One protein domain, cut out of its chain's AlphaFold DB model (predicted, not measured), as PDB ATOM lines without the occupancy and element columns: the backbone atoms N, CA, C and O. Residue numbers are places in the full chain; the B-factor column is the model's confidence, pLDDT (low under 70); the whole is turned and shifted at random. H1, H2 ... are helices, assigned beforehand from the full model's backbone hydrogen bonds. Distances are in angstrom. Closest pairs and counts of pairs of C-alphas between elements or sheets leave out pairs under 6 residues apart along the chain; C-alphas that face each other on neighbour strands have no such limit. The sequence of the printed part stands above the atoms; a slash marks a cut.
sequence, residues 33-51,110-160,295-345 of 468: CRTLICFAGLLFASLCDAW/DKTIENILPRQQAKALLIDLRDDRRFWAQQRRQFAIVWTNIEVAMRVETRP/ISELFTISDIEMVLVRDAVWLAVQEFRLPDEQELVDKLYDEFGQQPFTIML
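This is residues 33 to 51, 110 to 160 and 295 to 345 of the 468 residues of the protein "Hypothetical protein" of Haptolina brevifila (UniProt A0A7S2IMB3). Two small groups of crossed helices stand at the two ends of a loose, elongated body: the long H4 with H6 crossing it, H5 at one end of H4 and H1 crossing H6 on one side, and H3 with H7 and H2 on the other. The groups are joined twice, by the corner where H3 turns into H4 and by the stretch of residues 320 to 324 between H6 and H7, with a gap between these joins. The printed part has 121 residues with seven named helices, H1 to H7 in order along the chain, and no named strand; the class is all helix. The whole is loose, with a radius of gyration of the C-alphas of 18.0 A and spans of 51 by 30 by 24 A.

The longest helix, H4, residues 133 to 156, touches H6, residues 303 to 319, at a steep tilt of 46 degrees, opposite ways; the closest C-alphas are those of Trp 147 and Arg 310, 7.2 A apart. With residues 154 to 156 alone, H4 touches H5, residues 295 to 298, the closest C-alphas being those of Arg 155 and Ser 296 at 4.5 A. H1, residues 33 to 51, touches H6 with residues 33 to 41 alone, about perpendicular at 84 degrees; the C-alphas of Ile 37 and Val 313 are closest at 6.3 A. H1 and H4 are apart. H3, residues 119 to 131, is close to but not clearly touching H4, about perpendicular at 77 degrees, with the closest C-alphas, Leu 129 and Phe 135, 6.6 A apart. H3 touches H7, residues 325 to 336, at a steep tilt of 39 degrees, opposite ways; the closest C-alphas are those of Lys 123 and Gln 326, 6.6 A apart. H2, residues 113 to 116, only just touches H7, with 3 pairs of C-alphas within 8 A. H2 and H3 meet only through their link. In H1, H3, H6 and H7 every O i to N i+4 pair is within hydrogen-bond range, in H4 19 of 20, and H2 and H5 are too short for such a pair.

H4 is 34.5 A long, from C-alpha 133 at (-2.317, -9.834, 10.106) to C-alpha 156 at (7.656, -33.177, 33.501). H1 measures 25.4 A, H6 24.2 A, H3 18.8 A and H7 16.0 A, and H7 ends with C-alpha 336 at (-27.617, -21.608, 19.217).

The C-alphas of Asp 110 and Ser 302, the two farthest apart, are 52.4 A apart. Residues 52 to 109 are not printed, with 31.7 A between C-alphas 51 and 110; residues 161 to 294 are not printed, with 6.0 A between C-alphas 160 and 295. The links printed whole are tight. The mean pLDDT of the printed part is 82.3; residues 33 to 51 and residue 323 are under 70, and H1 has a mean of 41.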
ATOM      1  N   CYS A  33       7.049 -33.143   8.039       34.19
ATOM      2  CA  CYS A  33       6.103 -32.104   8.454       34.19
ATOM      3  C   CYS A  33       4.659 -32.609   8.437       34.19
ATOM      4  O   CYS A  33       3.958 -32.403   9.414       34.19
ATOM      5  N   ARG A  34       4.201 -33.296   7.381       37.38
ATOM      6  CA  ARG A  34       2.815 -33.795   7.324       37.38
ATOM      7  C   ARG A  34       2.510 -34.809   8.424       37.38
ATOM      8  O   ARG A  34       1.477 -34.689   9.072       37.38
ATOM      9  N   THR A  35       3.411 -35.753   8.691       39.34
ATOM     10  CA  THR A  35       3.207 -36.741   9.764       39.34
ATOM     11  C   THR A  35       3.254 -36.089  11.150       39.34
ATOM     12  O   THR A  35       2.421 -36.409  11.992       39.34
ATOM     13  N   LEU A  36       4.159 -35.127  11.376       41.56
ATOM     14  CA  LEU A  36       4.223 -34.359  12.627       41.56
ATOM     15  C   LEU A  36       3.027 -33.419  12.807       41.56
ATOM     16  O   LEU A  36       2.564 -33.270  13.927       41.56
ATOM     17  N   ILE A  37       2.491 -32.825  11.737       42.31
ATOM     18  CA  ILE A  37       1.301 -31.962  11.780       42.31
ATOM     19  C   ILE A  37       0.047 -32.794  12.071       42.31
ATOM     20  O   ILE A  37      -0.753 -32.394  12.910       42.31
ATOM     21  N   CYS A  38      -0.109 -33.974  11.461       40.53
ATOM     22  CA  CYS A  38      -1.202 -34.889  11.802       40.53
ATOM     23  C   CYS A  38      -1.089 -35.394  13.249       40.53
ATOM     24  O   CYS A  38      -2.089 -35.442  13.960       40.53
ATOM     25  N   PHE A  39       0.124 -35.720  13.705       44.03
ATOM     26  CA  PHE A  39       0.369 -36.155  15.080       44.03
ATOM     27  C   PHE A  39       0.141 -35.024  16.092       44.03
ATOM     28  O   PHE A  39      -0.509 -35.244  17.107       44.03
ATOM     29  N   ALA A  40       0.590 -33.803  15.792       42.47
ATOM     30  CA  ALA A  40       0.368 -32.623  16.621       42.47
ATOM     31  C   ALA A  40      -1.105 -32.192  16.637       42.47
ATOM     32  O   ALA A  40      -1.593 -31.792  17.683       42.47
ATOM     33  N   GLY A  41      -1.829 -32.318  15.520       41.19
ATOM     34  CA  GLY A  41      -3.268 -32.053  15.457       41.19
ATOM     35  C   GLY A  41      -4.082 -33.044  16.292       41.19
ATOM     36  O   GLY A  41      -4.954 -32.634  17.054       41.19
ATOM     37  N   LEU A  42      -3.752 -34.340  16.218       42.88
ATOM     38  CA  LEU A  42      -4.373 -35.376  17.053       42.88
ATOM     39  C   LEU A  42      -4.006 -35.218  18.535       42.88
ATOM     40  O   LEU A  42      -4.874 -35.369  19.392       42.88
ATOM     41  N   LEU A  43      -2.753 -34.861  18.838       44.12
ATOM     42  CA  LEU A  43      -2.323 -34.524  20.195       44.12
ATOM     43  C   LEU A  43      -3.045 -33.288  20.718       44.12
ATOM     44  O   LEU A  43      -3.484 -33.313  21.854       44.12
ATOM     45  N   PHE A  44      -3.205 -32.229  19.925       45.03
ATOM     46  CA  PHE A  44      -3.855 -30.997  20.372       45.03
ATOM     47  C   PHE A  44      -5.352 -31.208  20.626       45.03
ATOM     48  O   PHE A  44      -5.852 -30.780  21.660       45.03
ATOM     49  N   ALA A  45      -6.050 -31.944  19.752       42.44
ATOM     50  CA  ALA A  45      -7.448 -32.320  19.972       42.44
ATOM     51  C   ALA A  45      -7.610 -33.200  21.227       42.44
ATOM     52  O   ALA A  45      -8.426 -32.901  22.095       42.44
ATOM     53  N   SER A  46      -6.760 -34.223  21.378       39.47
ATOM     54  CA  SER A  46      -6.778 -35.114  22.545       39.47
ATOM     55  C   SER A  46      -6.352 -34.412  23.838       39.47
ATOM     56  O   SER A  46      -6.882 -34.734  24.896       39.47
ATOM     57  N   LEU A  47      -5.415 -33.461  23.780       41.94
ATOM     58  CA  LEU A  47      -4.969 -32.671  24.927       41.94
ATOM     59  C   LEU A  47      -6.027 -31.647  25.331       41.94
ATOM     60  O   LEU A  47      -6.201 -31.452  26.526       41.94
ATOM     61  N   CYS A  48      -6.765 -31.044  24.391       43.56
ATOM     62  CA  CYS A  48      -7.911 -30.185  24.704       43.56
ATOM     63  C   CYS A  48      -9.027 -30.956  25.428       43.56
ATOM     64  O   CYS A  48      -9.572 -30.446  26.411       43.56
ATOM     65  N   ASP A  49      -9.319 -32.188  25.006       35.88
ATOM     66  CA  ASP A  49     -10.305 -33.047  25.675       35.88
ATOM     67  C   ASP A  49      -9.790 -33.583  27.024       35.88
ATOM     68  O   ASP A  49     -10.508 -33.541  28.026       35.88
ATOM     69  N   ALA A  50      -8.518 -33.984  27.113       36.44
ATOM     70  CA  ALA A  50      -7.905 -34.422  28.368       36.44
ATOM     71  C   ALA A  50      -7.769 -33.276  29.390       36.44
ATOM     72  O   ALA A  50      -7.948 -33.501  30.589       36.44
ATOM     73  N   TRP A  51      -7.514 -32.036  28.948       40.00
ATOM     74  CA  TRP A  51      -7.485 -30.851  29.818       40.00
ATOM     75  C   TRP A  51      -8.857 -30.504  30.391       40.00
ATOM     76  O   TRP A  51      -8.934 -30.079  31.543       40.00
ATOM     77  N   ASP A 110     -30.482 -10.775  28.061       91.06
ATOM     78  CA  ASP A 110     -31.819 -10.676  27.455       91.06
ATOM     79  C   ASP A 110     -31.801 -10.886  25.929       91.06
ATOM     80  O   ASP A 110     -32.792 -11.313  25.334       91.06
ATOM     81  N   LYS A 111     -30.675 -10.602  25.263       91.88
ATOM     82  CA  LYS A 111     -30.567 -10.739  23.807       91.88
ATOM     83  C   LYS A 111     -30.150 -12.142  23.377       91.88
ATOM     84  O   LYS A 111     -29.402 -12.853  24.044       91.88
ATOM     85  N   THR A 112     -30.650 -12.536  22.210       92.75
ATOM     86  CA  THR A 112     -30.226 -13.754  21.518       92.75
ATOM     87  C   THR A 112     -28.910 -13.517  20.785       92.75
ATOM     88  O   THR A 112     -28.580 -12.379  20.430       92.75
ATOM     89  N   ILE A 113     -28.161 -14.591  20.533       87.31
ATOM     90  CA  ILE A 113     -26.884 -14.525  19.804       87.31
ATOM     91  C   ILE A 113     -27.079 -13.885  18.425       87.31
ATOM     92  O   ILE A 113     -26.306 -13.011  18.044       87.31
ATOM     93  N   GLU A 114     -28.151 -14.244  17.717       92.50
ATOM     94  CA  GLU A 114     -28.464 -13.700  16.393       92.50
ATOM     95  C   GLU A 114     -28.800 -12.201  16.410       92.50
ATOM     96  O   GLU A 114     -28.485 -11.493  15.455       92.50
ATOM     97  N   ASN A 115     -29.379 -11.697  17.503       93.38
ATOM     98  CA  ASN A 115     -29.656 -10.268  17.655       93.38
ATOM     99  C   ASN A 115     -28.390  -9.454  17.947       93.38
ATOM    100  O   ASN A 115     -28.274  -8.324  17.478       93.38
ATOM    101  N   ILE A 116     -27.460 -10.003  18.736       89.25
ATOM    102  CA  ILE A 116     -26.199  -9.322  19.076       89.25
ATOM    103  C   ILE A 116     -25.242  -9.356  17.888       89.25
ATOM    104  O   ILE A 116     -24.640  -8.341  17.540       89.25
ATOM    105  N   LEU A 117     -25.096 -10.525  17.275       91.56
ATOM    106  CA  LEU A 117     -24.208 -10.745  16.152       91.56
ATOM    107  C   LEU A 117     -24.983 -11.480  15.055       91.56
ATOM    108  O   LEU A 117     -25.055 -12.703  15.063       91.56
ATOM    109  N   PRO A 118     -25.574 -10.759  14.092       94.69
ATOM    110  CA  PRO A 118     -26.270 -11.387  12.982       94.69
ATOM    111  C   PRO A 118     -25.360 -12.351  12.222       94.69
ATOM    112  O   PRO A 118     -24.193 -12.056  11.954       94.69
ATOM    113  N   ARG A 119     -25.925 -13.475  11.781       93.88
ATOM    114  CA  ARG A 119     -25.220 -14.550  11.063       93.88
ATOM    115  C   ARG A 119     -24.314 -14.048   9.931       93.88
ATOM    116  O   ARG A 119     -23.178 -14.494   9.788       93.88
ATOM    117  N   GLN A 120     -24.799 -13.097   9.130       94.38
ATOM    118  CA  GLN A 120     -24.020 -12.511   8.032       94.38
ATOM    119  C   GLN A 120     -22.810 -11.713   8.532       94.38
ATOM    120  O   GLN A 120     -21.736 -11.797   7.943       94.38
ATOM    121  N   GLN A 121     -22.969 -10.983   9.638       93.62
ATOM    122  CA  GLN A 121     -21.881 -10.232  10.258       93.62
ATOM    123  C   GLN A 121     -20.856 -11.173  10.889       93.62
ATOM    124  O   GLN A 121     -19.666 -10.948  10.724       93.62
ATOM    125  N   ALA A 122     -21.287 -12.267  11.524       91.31
ATOM    126  CA  ALA A 122     -20.370 -13.284  12.041       91.31
ATOM    127  C   ALA A 122     -19.499 -13.892  10.934       91.31
ATOM    128  O   ALA A 122     -18.289 -14.028  11.098       91.31
ATOM    129  N   LYS A 123     -20.105 -14.210   9.781       93.06
ATOM    130  CA  LYS A 123     -19.380 -14.709   8.604       93.06
ATOM    131  C   LYS A 123     -18.387 -13.680   8.061       93.06
ATOM    132  O   LYS A 123     -17.254 -14.048   7.764       93.06
ATOM    133  N   ALA A 124     -18.796 -12.415   7.949       93.06
ATOM    134  CA  ALA A 124     -17.915 -11.337   7.505       93.06
ATOM    135  C   ALA A 124     -16.743 -11.130   8.477       93.06
ATOM    136  O   ALA A 124     -15.594 -11.155   8.053       93.06
ATOM    137  N   LEU A 125     -17.013 -11.059   9.785       91.44
ATOM    138  CA  LEU A 125     -15.983 -10.932  10.817       91.44
ATOM    139  C   LEU A 125     -15.011 -12.111  10.822       91.44
ATOM    140  O   LEU A 125     -13.825 -11.912  11.055       91.44
ATOM    141  N   LEU A 126     -15.477 -13.334  10.563       89.50
ATOM    142  CA  LEU A 126     -14.598 -14.500  10.472       89.50
ATOM    143  C   LEU A 126     -13.619 -14.378   9.294       89.50
ATOM    144  O   LEU A 126     -12.450 -14.734   9.433       89.50
ATOM    145  N   ILE A 127     -14.072 -13.837   8.159       90.31
ATOM    146  CA  ILE A 127     -13.212 -13.539   7.003       90.31
ATOM    147  C   ILE A 127     -12.234 -12.410   7.354       90.31
ATOM    148  O   ILE A 127     -11.029 -12.565   7.159       90.31
ATOM    149  N   ASP A 128     -12.727 -11.321   7.945       92.69
ATOM    150  CA  ASP A 128     -11.907 -10.162   8.307       92.69
ATOM    151  C   ASP A 128     -10.817 -10.529   9.328       92.69
ATOM    152  O   ASP A 128      -9.651 -10.183   9.145       92.69
ATOM    153  N   LEU A 129     -11.159 -11.290  10.376       89.00
ATOM    154  CA  LEU A 129     -10.203 -11.781  11.378       89.00
ATOM    155  C   LEU A 129      -9.145 -12.695  10.766       89.00
ATOM    156  O   LEU A 129      -7.998 -12.724  11.217       89.00
ATOM    157  N   ARG A 130      -9.519 -13.455   9.738       87.56
ATOM    158  CA  ARG A 130      -8.602 -14.352   9.048       87.56
ATOM    159  C   ARG A 130      -7.592 -13.589   8.202       87.56
ATOM    160  O   ARG A 130      -6.423 -13.977   8.186       87.56
ATOM    161  N   ASP A 131      -8.014 -12.510   7.558       90.56
ATOM    162  CA  ASP A 131      -7.134 -11.665   6.751       90.56
ATOM    163  C   ASP A 131      -6.370 -10.623   7.595       90.56
ATOM    164  O   ASP A 131      -5.349 -10.078   7.152       90.56
ATOM    165  N   ASP A 132      -6.787 -10.391   8.845       94.12
ATOM    166  CA  ASP A 132      -6.113  -9.471   9.755       94.12
ATOM    167  C   ASP A 132      -4.776 -10.027  10.280       94.12
ATOM    168  O   ASP A 132      -4.666 -10.796  11.240       94.12
ATOM    169  N   ARG A 133      -3.690  -9.532   9.682       92.75
ATOM    170  CA  ARG A 133      -2.317  -9.834  10.106       92.75
ATOM    171  C   ARG A 133      -2.021  -9.406  11.544       92.75
ATOM    172  O   ARG A 133      -1.165 -10.022  12.181       92.75
ATOM    173  N   ARG A 134      -2.658  -8.346  12.051       92.88
ATOM    174  CA  ARG A 134      -2.422  -7.844  13.415       92.88
ATOM    175  C   ARG A 134      -3.017  -8.799  14.434       92.88
ATOM    176  O   ARG A 134      -2.312  -9.170  15.374       92.88
ATOM    177  N   PHE A 135      -4.247  -9.252  14.196       90.19
ATOM    178  CA  PHE A 135      -4.880 -10.308  14.975       90.19
ATOM    179  C   PHE A 135      -3.978 -11.545  15.062       90.19
ATOM    180  O   PHE A 135      -3.601 -11.954  16.160       90.19
ATOM    181  N   TRP A 136      -3.511 -12.078  13.930       92.44
ATOM    182  CA  TRP A 136      -2.632 -13.254  13.935       92.44
ATOM    183  C   TRP A 136      -1.276 -13.013  14.605       92.44
ATOM    184  O   TRP A 136      -0.758 -13.909  15.271       92.44
ATOM    185  N   ALA A 137      -0.700 -11.816  14.488       91.38
ATOM    186  CA  ALA A 137       0.525 -11.467  15.205       91.38
ATOM    187  C   ALA A 137       0.314 -11.441  16.731       91.38
ATOM    188  O   ALA A 137       1.195 -11.863  17.484       91.38
ATOM    189  N   GLN A 138      -0.852 -10.988  17.198       90.69
ATOM    190  CA  GLN A 138      -1.224 -11.036  18.612       90.69
ATOM    191  C   GLN A 138      -1.488 -12.474  19.074       90.69
ATOM    192  O   GLN A 138      -0.933 -12.895  20.092       90.69
ATOM    193  N   GLN A 139      -2.259 -13.249  18.307       90.94
ATOM    194  CA  GLN A 139      -2.528 -14.658  18.603       90.94
ATOM    195  C   GLN A 139      -1.244 -15.485  18.628       90.94
ATOM    196  O   GLN A 139      -1.093 -16.356  19.478       90.94
ATOM    197  N   ARG A 140      -0.256 -15.156  17.787       93.81
ATOM    198  CA  ARG A 140       1.054 -15.812  17.805       93.81
ATOM    199  C   ARG A 140       1.764 -15.665  19.150       93.81
ATOM    200  O   ARG A 140       2.394 -16.612  19.613       93.81
ATOM    201  N   ARG A 141       1.678 -14.488  19.779       92.19
ATOM    202  CA  ARG A 141       2.275 -14.254  21.104       92.19
ATOM    203  C   ARG A 141       1.581 -15.099  22.168       92.19
ATOM    204  O   ARG A 141       2.263 -15.739  22.960       92.19
ATOM    205  N   GLN A 142       0.250 -15.143  22.144       89.19
ATOM    206  CA  GLN A 142      -0.530 -15.962  23.078       89.19
ATOM    207  C   GLN A 142      -0.252 -17.453  22.883       89.19
ATOM    208  O   GLN A 142       0.038 -18.161  23.845       89.19
ATOM    209  N   PHE A 143      -0.222 -17.908  21.631       91.44
ATOM    210  CA  PHE A 143       0.156 -19.268  21.281       91.44
ATOM    211  C   PHE A 143       1.550 -19.620  21.796       91.44
ATOM    212  O   PHE A 143       1.725 -20.698  22.342       91.44
ATOM    213  N   ALA A 144       2.538 -18.727  21.671       93.69
ATOM    214  CA  ALA A 144       3.884 -18.990  22.173       93.69
ATOM    215  C   ALA A 144       3.907 -19.201  23.697       93.69
ATOM    216  O   ALA A 144       4.565 -20.127  24.159       93.69
ATOM    217  N   ILE A 145       3.157 -18.400  24.461       91.81
ATOM    218  CA  ILE A 145       3.049 -18.546  25.922       91.81
ATOM    219  C   ILE A 145       2.399 -19.885  26.282       91.81
ATOM    220  O   ILE A 145       2.935 -20.643  27.090       91.81
ATOM    221  N   VAL A 146       1.258 -20.195  25.659       89.75
ATOM    222  CA  VAL A 146       0.545 -21.461  25.881       89.75
ATOM    223  C   VAL A 146       1.428 -22.646  25.497       89.75
ATOM    224  O   VAL A 146       1.541 -23.597  26.262       89.75
ATOM    225  N   TRP A 147       2.110 -22.564  24.357       94.38
ATOM    226  CA  TRP A 147       3.021 -23.596  23.886       94.38
ATOM    227  C   TRP A 147       4.152 -23.862  24.875       94.38
ATOM    228  O   TRP A 147       4.397 -25.016  25.201       94.38
ATOM    229  N   THR A 148       4.808 -22.820  25.393       93.31
ATOM    230  CA  THR A 148       5.867 -22.978  26.399       93.31
ATOM    231  C   THR A 148       5.347 -23.670  27.658       93.31
ATOM    232  O   THR A 148       6.017 -24.552  28.189       93.31
ATOM    233  N   ASN A 149       4.136 -23.343  28.110       92.94
ATOM    234  CA  ASN A 149       3.535 -24.016  29.261       92.94
ATOM    235  C   ASN A 149       3.244 -25.498  28.976       92.94
ATOM    236  O   ASN A 149       3.526 -26.347  29.821       92.94
ATOM    237  N   ILE A 150       2.716 -25.816  27.789       90.69
ATOM    238  CA  ILE A 150       2.465 -27.201  27.364       90.69
ATOM    239  C   ILE A 150       3.788 -27.964  27.263       90.69
ATOM    240  O   ILE A 150       3.886 -29.082  27.750       90.69
ATOM    241  N   GLU A 151       4.822 -27.363  26.681       94.06
ATOM    242  CA  GLU A 151       6.151 -27.959  26.572       94.06
ATOM    243  C   GLU A 151       6.739 -28.299  27.943       94.06
ATOM    244  O   GLU A 151       7.162 -29.436  28.160       94.06
ATOM    245  N   VAL A 152       6.728 -27.352  28.884       93.38
ATOM    246  CA  VAL A 152       7.207 -27.588  30.254       93.38
ATOM    247  C   VAL A 152       6.403 -28.706  30.917       93.38
ATOM    248  O   VAL A 152       6.990 -29.601  31.523       93.38
ATOM    249  N   ALA A 153       5.077 -28.704  30.756       92.75
ATOM    250  CA  ALA A 153       4.225 -29.761  31.288       92.75
ATOM    251  C   ALA A 153       4.562 -31.135  30.681       92.75
ATOM    252  O   ALA A 153       4.713 -32.100  31.423       92.75
ATOM    253  N   MET A 154       4.759 -31.229  29.362       92.81
ATOM    254  CA  MET A 154       5.110 -32.482  28.678       92.81
ATOM    255  C   MET A 154       6.483 -33.018  29.097       92.81
ATOM    256  O   MET A 154       6.646 -34.230  29.213       92.81
ATOM    257  N   ARG A 155       7.461 -32.145  29.373       94.31
ATOM    258  CA  ARG A 155       8.789 -32.567  29.860       94.31
ATOM    259  C   ARG A 155       8.745 -33.154  31.274       94.31
ATOM    260  O   ARG A 155       9.556 -34.018  31.592       94.31
ATOM    261  N   VAL A 156       7.820 -32.693  32.117       96.00
ATOM    262  CA  VAL A 156       7.656 -33.177  33.501       96.00
ATOM    263  C   VAL A 156       6.688 -34.366  33.583       96.00
ATOM    264  O   VAL A 156       6.720 -35.123  34.551       96.00
ATOM    265  N   GLU A 157       5.841 -34.562  32.574       96.06
ATOM    266  CA  GLU A 157       4.822 -35.609  32.555       96.06
ATOM    267  C   GLU A 157       5.433 -37.019  32.470       96.06
ATOM    268  O   GLU A 157       5.981 -37.438  31.448       96.06
ATOM    269  N   THR A 158       5.300 -37.771  33.563       97.25
ATOM    270  CA  THR A 158       5.815 -39.141  33.703       97.25
ATOM    271  C   THR A 158       4.781 -40.209  33.372       97.25
ATOM    272  O   THR A 158       5.130 -41.386  33.277       97.25
ATOM    273  N   ARG A 159       3.505 -39.847  33.186       96.94
ATOM    274  CA  ARG A 159       2.485 -40.816  32.778       96.94
ATOM    275  C   ARG A 159       2.766 -41.321  31.357       96.94
ATOM    276  O   ARG A 159       3.243 -40.560  30.509       96.94
ATOM    277  N   PRO A 160       2.462 -42.598  31.071       96.81
ATOM    278  CA  PRO A 160       2.584 -43.138  29.727       96.81
ATOM    279  C   PRO A 160       1.625 -42.427  28.771       96.81
ATOM    280  O   PRO A 160       0.498 -42.081  29.143       96.81
ATOM    281  N   ILE A 295       5.678 -39.624  28.566       94.50
ATOM    282  CA  ILE A 295       5.730 -38.479  27.643       94.50
ATOM    283  C   ILE A 295       7.090 -37.778  27.719       94.50
ATOM    284  O   ILE A 295       7.663 -37.468  26.677       94.50
ATOM    285  N   SER A 296       7.657 -37.626  28.914       94.94
ATOM    286  CA  SER A 296       8.987 -37.042  29.109       94.94
ATOM    287  C   SER A 296      10.099 -37.734  28.302       94.94
ATOM    288  O   SER A 296      10.970 -37.056  27.762       94.94
ATOM    289  N   GLU A 297      10.048 -39.061  28.133       94.94
ATOM    290  CA  GLU A 297      11.005 -39.813  27.302       94.94
ATOM    291  C   GLU A 297      10.763 -39.647  25.798       94.94
ATOM    292  O   GLU A 297      11.686 -39.786  24.997       94.94
ATOM    293  N   LEU A 298       9.520 -39.393  25.390       90.38
ATOM    294  CA  LEU A 298       9.190 -39.121  23.988       90.38
ATOM    295  C   LEU A 298       9.562 -37.684  23.593       90.38
ATOM    296  O   LEU A 298       9.796 -37.412  22.417       90.38
ATOM    297  N   PHE A 299       9.649 -36.786  24.576       87.69
ATOM    298  CA  PHE A 299       9.977 -35.372  24.425       87.69
ATOM    299  C   PHE A 299      11.449 -35.054  24.747       87.69
ATOM    300  O   PHE A 299      11.763 -34.013  25.317       87.69
ATOM    301  N   THR A 300      12.388 -35.902  24.312       86.62
ATOM    302  CA  THR A 300      13.839 -35.613  24.347       86.62
ATOM    303  C   THR A 300      14.295 -34.830  23.109       86.62
ATOM    304  O   THR A 300      15.276 -35.183  22.453       86.62
ATOM    305  N   ILE A 301      13.522 -33.818  22.726       86.88
ATOM    306  CA  ILE A 301      13.768 -32.992  21.541       86.88
ATOM    307  C   ILE A 301      14.637 -31.800  21.958       86.88
ATOM    308  O   ILE A 301      14.445 -31.243  23.039       86.88
ATOM    309  N   SER A 302      15.596 -31.399  21.119       91.50
ATOM    310  CA  SER A 302      16.413 -30.213  21.409       91.50
ATOM    311  C   SER A 302      15.567 -28.933  21.401       91.50
ATOM    312  O   SER A 302      14.579 -28.834  20.671       91.50
ATOM    313  N   ASP A 303      15.971 -27.908  22.154       90.94
ATOM    314  CA  ASP A 303      15.223 -26.640  22.218       90.94
ATOM    315  C   ASP A 303      15.050 -25.992  20.827       90.94
ATOM    316  O   ASP A 303      14.017 -25.394  20.523       90.94
ATOM    317  N   ILE A 304      16.033 -26.173  19.935       92.44
ATOM    318  CA  ILE A 304      15.980 -25.693  18.546       92.44
ATOM    319  C   ILE A 304      14.900 -26.437  17.752       92.44
ATOM    320  O   ILE A 304      14.109 -25.819  17.037       92.44
ATOM    321  N   GLU A 305      14.844 -27.762  17.863       91.31
ATOM    322  CA  GLU A 305      13.822 -28.563  17.191       91.31
ATOM    323  C   GLU A 305      12.425 -28.282  17.754       91.31
ATOM    324  O   GLU A 305      11.470 -28.204  16.983       91.31
ATOM    325  N   MET A 306      12.301 -28.032  19.061       91.62
ATOM    326  CA  MET A 306      11.033 -27.632  19.679       91.62
ATOM    327  C   MET A 306      10.509 -26.307  19.124       91.62
ATOM    328  O   MET A 306       9.313 -26.185  18.850       91.62
ATOM    329  N   VAL A 307      11.392 -25.339  18.868       92.81
ATOM    330  CA  VAL A 307      11.027 -24.097  18.169       92.81
ATOM    331  C   VAL A 307      10.504 -24.388  16.760       92.81
ATOM    332  O   VAL A 307       9.487 -23.823  16.362       92.81
ATOM    333  N   LEU A 308      11.133 -25.302  16.018       93.56
ATOM    334  CA  LEU A 308      10.664 -25.681  14.681       93.56
ATOM    335  C   LEU A 308       9.302 -26.385  14.720       93.56
ATOM    336  O   LEU A 308       8.452 -26.101  13.877       93.56
ATOM    337  N   VAL A 309       9.073 -27.266  15.698       92.56
ATOM    338  CA  VAL A 309       7.775 -27.929  15.901       92.56
ATOM    339  C   VAL A 309       6.704 -26.895  16.234       92.56
ATOM    340  O   VAL A 309       5.661 -26.877  15.588       92.56
ATOM    341  N   ARG A 310       6.974 -25.980  17.170       94.56
ATOM    342  CA  ARG A 310       6.072 -24.875  17.521       94.56
ATOM    343  C   ARG A 310       5.687 -24.039  16.304       94.56
ATOM    344  O   ARG A 310       4.539 -23.618  16.167       94.56
ATOM    345  N   ASP A 311       6.657 -23.736  15.450       94.81
ATOM    346  CA  ASP A 311       6.451 -22.911  14.263       94.81
ATOM    347  C   ASP A 311       5.659 -23.681  13.196       94.81
ATOM    348  O   ASP A 311       4.747 -23.118  12.594       94.81
ATOM    349  N   ALA A 312       5.919 -24.980  13.025       93.56
ATOM    350  CA  ALA A 312       5.144 -25.851  12.142       93.56
ATOM    351  C   ALA A 312       3.692 -26.025  12.615       93.56
ATOM    352  O   ALA A 312       2.775 -25.931  11.802       93.56
ATOM    353  N   VAL A 313       3.468 -26.228  13.918       92.75
ATOM    354  CA  VAL A 313       2.118 -26.306  14.494       92.75
ATOM    355  C   VAL A 313       1.392 -24.981  14.328       92.75
ATOM    356  O   VAL A 313       0.229 -24.969  13.950       92.75
ATOM    357  N   TRP A 314       2.069 -23.854  14.540       94.06
ATOM    358  CA  TRP A 314       1.466 -22.545  14.314       94.06
ATOM    359  C   TRP A 314       1.062 -22.314  12.860       94.06
ATOM    360  O   TRP A 314      -0.039 -21.834  12.606       94.06
ATOM    361  N   LEU A 315       1.922 -22.680  11.907       91.88
ATOM    362  CA  LEU A 315       1.576 -22.624  10.488       91.88
ATOM    363  C   LEU A 315       0.380 -23.522  10.178       91.88
ATOM    364  O   LEU A 315      -0.522 -23.089   9.472       91.88
ATOM    365  N   ALA A 316       0.329 -24.722  10.758       88.25
ATOM    366  CA  ALA A 316      -0.821 -25.603  10.617       88.25
ATOM    367  C   ALA A 316      -2.091 -24.980  11.210       88.25
ATOM    368  O   ALA A 316      -3.121 -25.044  10.565       88.25
ATOM    369  N   VAL A 317      -2.030 -24.325  12.374       88.19
ATOM    370  CA  VAL A 317      -3.175 -23.613  12.972       88.19
ATOM    371  C   VAL A 317      -3.645 -22.455  12.085       88.19
ATOM    372  O   VAL A 317      -4.845 -22.245  11.952       88.19
ATOM    373  N   GLN A 318      -2.725 -21.724  11.451       87.38
ATOM    374  CA  GLN A 318      -3.073 -20.656  10.506       87.38
ATOM    375  C   GLN A 318      -3.646 -21.189   9.186       87.38
ATOM    376  O   GLN A 318      -4.500 -20.550   8.574       87.38
ATOM    377  N   GLU A 319      -3.141 -22.329   8.715       84.50
ATOM    378  CA  GLU A 319      -3.552 -22.953   7.456       84.50
ATOM    379  C   GLU A 319      -4.781 -23.851   7.621       84.50
ATOM    380  O   GLU A 319      -5.443 -24.149   6.626       84.50
ATOM    381  N   PHE A 320      -5.105 -24.262   8.850       80.75
ATOM    382  CA  PHE A 320      -6.259 -25.090   9.166       80.75
ATOM    383  C   PHE A 320      -7.535 -24.319   8.853       80.75
ATOM    384  O   PHE A 320      -8.095 -23.600   9.676       80.75
ATOM    385  N   ARG A 321      -7.971 -24.485   7.608       74.62
ATOM    386  CA  ARG A 321      -9.287 -24.099   7.142       74.62
ATOM    387  C   ARG A 321     -10.200 -25.264   7.443       74.62
ATOM    388  O   ARG A 321      -9.991 -26.351   6.894       74.62
ATOM    389  N   LEU A 322     -11.182 -25.057   8.311       70.19
ATOM    390  CA  LEU A 322     -12.227 -26.061   8.455       70.19
ATOM    391  C   LEU A 322     -12.902 -26.190   7.077       70.19
ATOM    392  O   LEU A 322     -13.241 -25.174   6.459       70.19
ATOM    393  N   PRO A 323     -13.056 -27.412   6.541       69.75
ATOM    394  CA  PRO A 323     -13.953 -27.613   5.415       69.75
ATOM    395  C   PRO A 323     -15.310 -27.029   5.813       69.75
ATOM    396  O   PRO A 323     -15.807 -27.315   6.901       69.75
ATOM    397  N   ASP A 324     -15.837 -26.142   4.975       81.25
ATOM    398  CA  ASP A 324     -17.148 -25.526   5.160       81.25
ATOM    399  C   ASP A 324     -17.292 -24.697   6.456       81.25
ATOM    400  O   ASP A 324     -18.316 -24.736   7.129       81.25
ATOM    401  N   GLU A 325     -16.290 -23.868   6.792       83.81
ATOM    402  CA  GLU A 325     -16.359 -22.881   7.898       83.81
ATOM    403  C   GLU A 325     -17.683 -22.108   7.936       83.81
ATOM    404  O   GLU A 325     -18.266 -21.905   8.999       83.81
ATOM    405  N   GLN A 326     -18.182 -21.689   6.771       87.69
ATOM    406  CA  GLN A 326     -19.450 -20.972   6.677       87.69
ATOM    407  C   GLN A 326     -20.646 -21.852   7.048       87.69
ATOM    408  O   GLN A 326     -21.561 -21.350   7.696       87.69
ATOM    409  N   GLU A 327     -20.626 -23.133   6.677       89.06
ATOM    410  CA  GLU A 327     -21.654 -24.110   7.045       89.06
ATOM    411  C   GLU A 327     -21.584 -24.437   8.539       89.06
ATOM    412  O   GLU A 327     -22.610 -24.623   9.181       89.06
ATOM    413  N   LEU A 328     -20.384 -24.463   9.125       86.62
ATOM    414  CA  LEU A 328     -20.218 -24.633  10.564       86.62
ATOM    415  C   LEU A 328     -20.770 -23.429  11.333       86.62
ATOM    416  O   LEU A 328     -21.468 -23.613  12.328       86.62
ATOM    417  N   VAL A 329     -20.523 -22.206  10.848       89.81
ATOM    418  CA  VAL A 329     -21.184 -21.006  11.382       89.81
ATOM    419  C   VAL A 329     -22.698 -21.118  11.205       89.81
ATOM    420  O   VAL A 329     -23.423 -20.858  12.155       89.81
ATOM    421  N   ASP A 330     -23.197 -21.556  10.048       92.81
ATOM    422  CA  ASP A 330     -24.639 -21.746   9.850       92.81
ATOM    423  C   ASP A 330     -25.230 -22.740  10.855       92.81
ATOM    424  O   ASP A 330     -26.187 -22.391  11.535       92.81
ATOM    425  N   LYS A 331     -24.609 -23.912  11.035       90.56
ATOM    426  CA  LYS A 331     -25.034 -24.928  12.011       90.56
ATOM    427  C   LYS A 331     -25.016 -24.399  13.443       90.56
ATOM    428  O   LYS A 331     -25.968 -24.625  14.182       90.56
ATOM    429  N   LEU A 332     -23.974 -23.657  13.825       87.44
ATOM    430  CA  LEU A 332     -23.907 -23.014  15.140       87.44
ATOM    431  C   LEU A 332     -25.050 -22.013  15.337       87.44
ATOM    432  O   LEU A 332     -25.627 -21.955  16.416       87.44
ATOM    433  N   TYR A 333     -25.400 -21.234  14.314       92.25
ATOM    434  CA  TYR A 333     -26.527 -20.305  14.398       92.25
ATOM    435  C   TYR A 333     -27.882 -21.014  14.348       92.25
ATOM    436  O   TYR A 333     -28.822 -20.551  14.989       92.25
ATOM    437  N   ASP A 334     -27.997 -22.129  13.635       93.62
ATOM    438  CA  ASP A 334     -29.216 -22.937  13.614       93.62
ATOM    439  C   ASP A 334     -29.471 -23.584  14.988       93.62
ATOM    440  O   ASP A 334     -30.614 -23.647  15.436       93.62
ATOM    441  N   GLU A 335     -28.415 -24.010  15.690       91.19
ATOM    442  CA  GLU A 335     -28.514 -24.640  17.013       91.19
ATOM    443  C   GLU A 335     -28.606 -23.619  18.162       91.19
ATOM    444  O   GLU A 335     -29.421 -23.769  19.079       91.19
ATOM    445  N   PHE A 336     -27.796 -22.556  18.111       90.00
ATOM    446  CA  PHE A 336     -27.617 -21.608  19.217       90.00
ATOM    447  C   PHE A 336     -28.076 -20.180  18.912       90.00
ATOM    448  O   PHE A 336     -28.268 -19.406  19.842       90.00
ATOM    449  N   GLY A 337     -28.289 -19.793  17.653       87.81
ATOM    450  CA  GLY A 337     -28.545 -18.394  17.274       87.81
ATOM    451  C   GLY A 337     -29.772 -17.779  17.954       87.81
ATOM    452  O   GLY A 337     -29.744 -16.616  18.360       87.81
ATOM    453  N   GLN A 338     -30.817 -18.586  18.150       92.31
ATOM    454  CA  GLN A 338     -32.057 -18.200  18.832       92.31
ATOM    455  C   GLN A 338     -31.977 -18.322  20.359       92.31
ATOM    456  O   GLN A 338     -32.882 -17.879  21.067       92.31
ATOM    457  N   GLN A 339     -30.912 -18.926  20.884       89.12
ATOM    458  CA  GLN A 339     -30.735 -19.064  22.319       89.12
ATOM    459  C   GLN A 339     -30.263 -17.733  22.932       89.12
ATOM    460  O   GLN A 339     -29.556 -16.954  22.277       89.12
ATOM    461  N   PRO A 340     -30.655 -17.440  24.186       86.94
ATOM    462  CA  PRO A 340     -30.178 -16.256  24.884       86.94
ATOM    463  C   PRO A 340     -28.661 -16.330  25.086       86.94
ATOM    464  O   PRO A 340     -28.096 -17.396  25.347       86.94
ATOM    465  N   PHE A 341     -27.991 -15.178  25.019       80.56
ATOM    466  CA  PHE A 341     -26.535 -15.085  25.169       80.56
ATOM    467  C   PHE A 341     -26.045 -15.559  26.550       80.56
ATOM    468  O   PHE A 341     -24.863 -15.857  26.730       80.56
ATOM    469  N   THR A 342     -26.957 -15.697  27.520       78.94
ATOM    470  CA  THR A 342     -26.717 -16.286  28.848       78.94
ATOM    471  C   THR A 342     -26.004 -17.630  28.809       78.94
ATOM    472  O   THR A 342     -25.297 -17.937  29.759       78.94
ATOM    473  N   ILE A 343     -26.163 -18.420  27.744       76.12
ATOM    474  CA  ILE A 343     -25.551 -19.751  27.625       76.12
ATOM    475  C   ILE A 343     -24.042 -19.667  27.372       76.12
ATOM    476  O   ILE A 343     -23.300 -20.560  27.773       76.12
ATOM    477  N   MET A 344     -23.572 -18.579  26.755       72.62
ATOM    478  CA  MET A 344     -22.141 -18.328  26.549       72.62
ATOM    479  C   MET A 344     -21.495 -17.575  27.716       72.62
ATOM    480  O   MET A 344     -20.269 -17.524  27.816       72.62
ATOM    481  N   LEU A 345     -22.303 -17.000  28.609       76.31
ATOM    482  CA  LEU A 345     -21.830 -16.304  29.798       76.31
ATOM    483  C   LEU A 345     -21.775 -17.267  30.993       76.31
ATOM    484  O   LEU A 345     -22.674 -18.092  31.165       76.31
TER     485      LEU A 345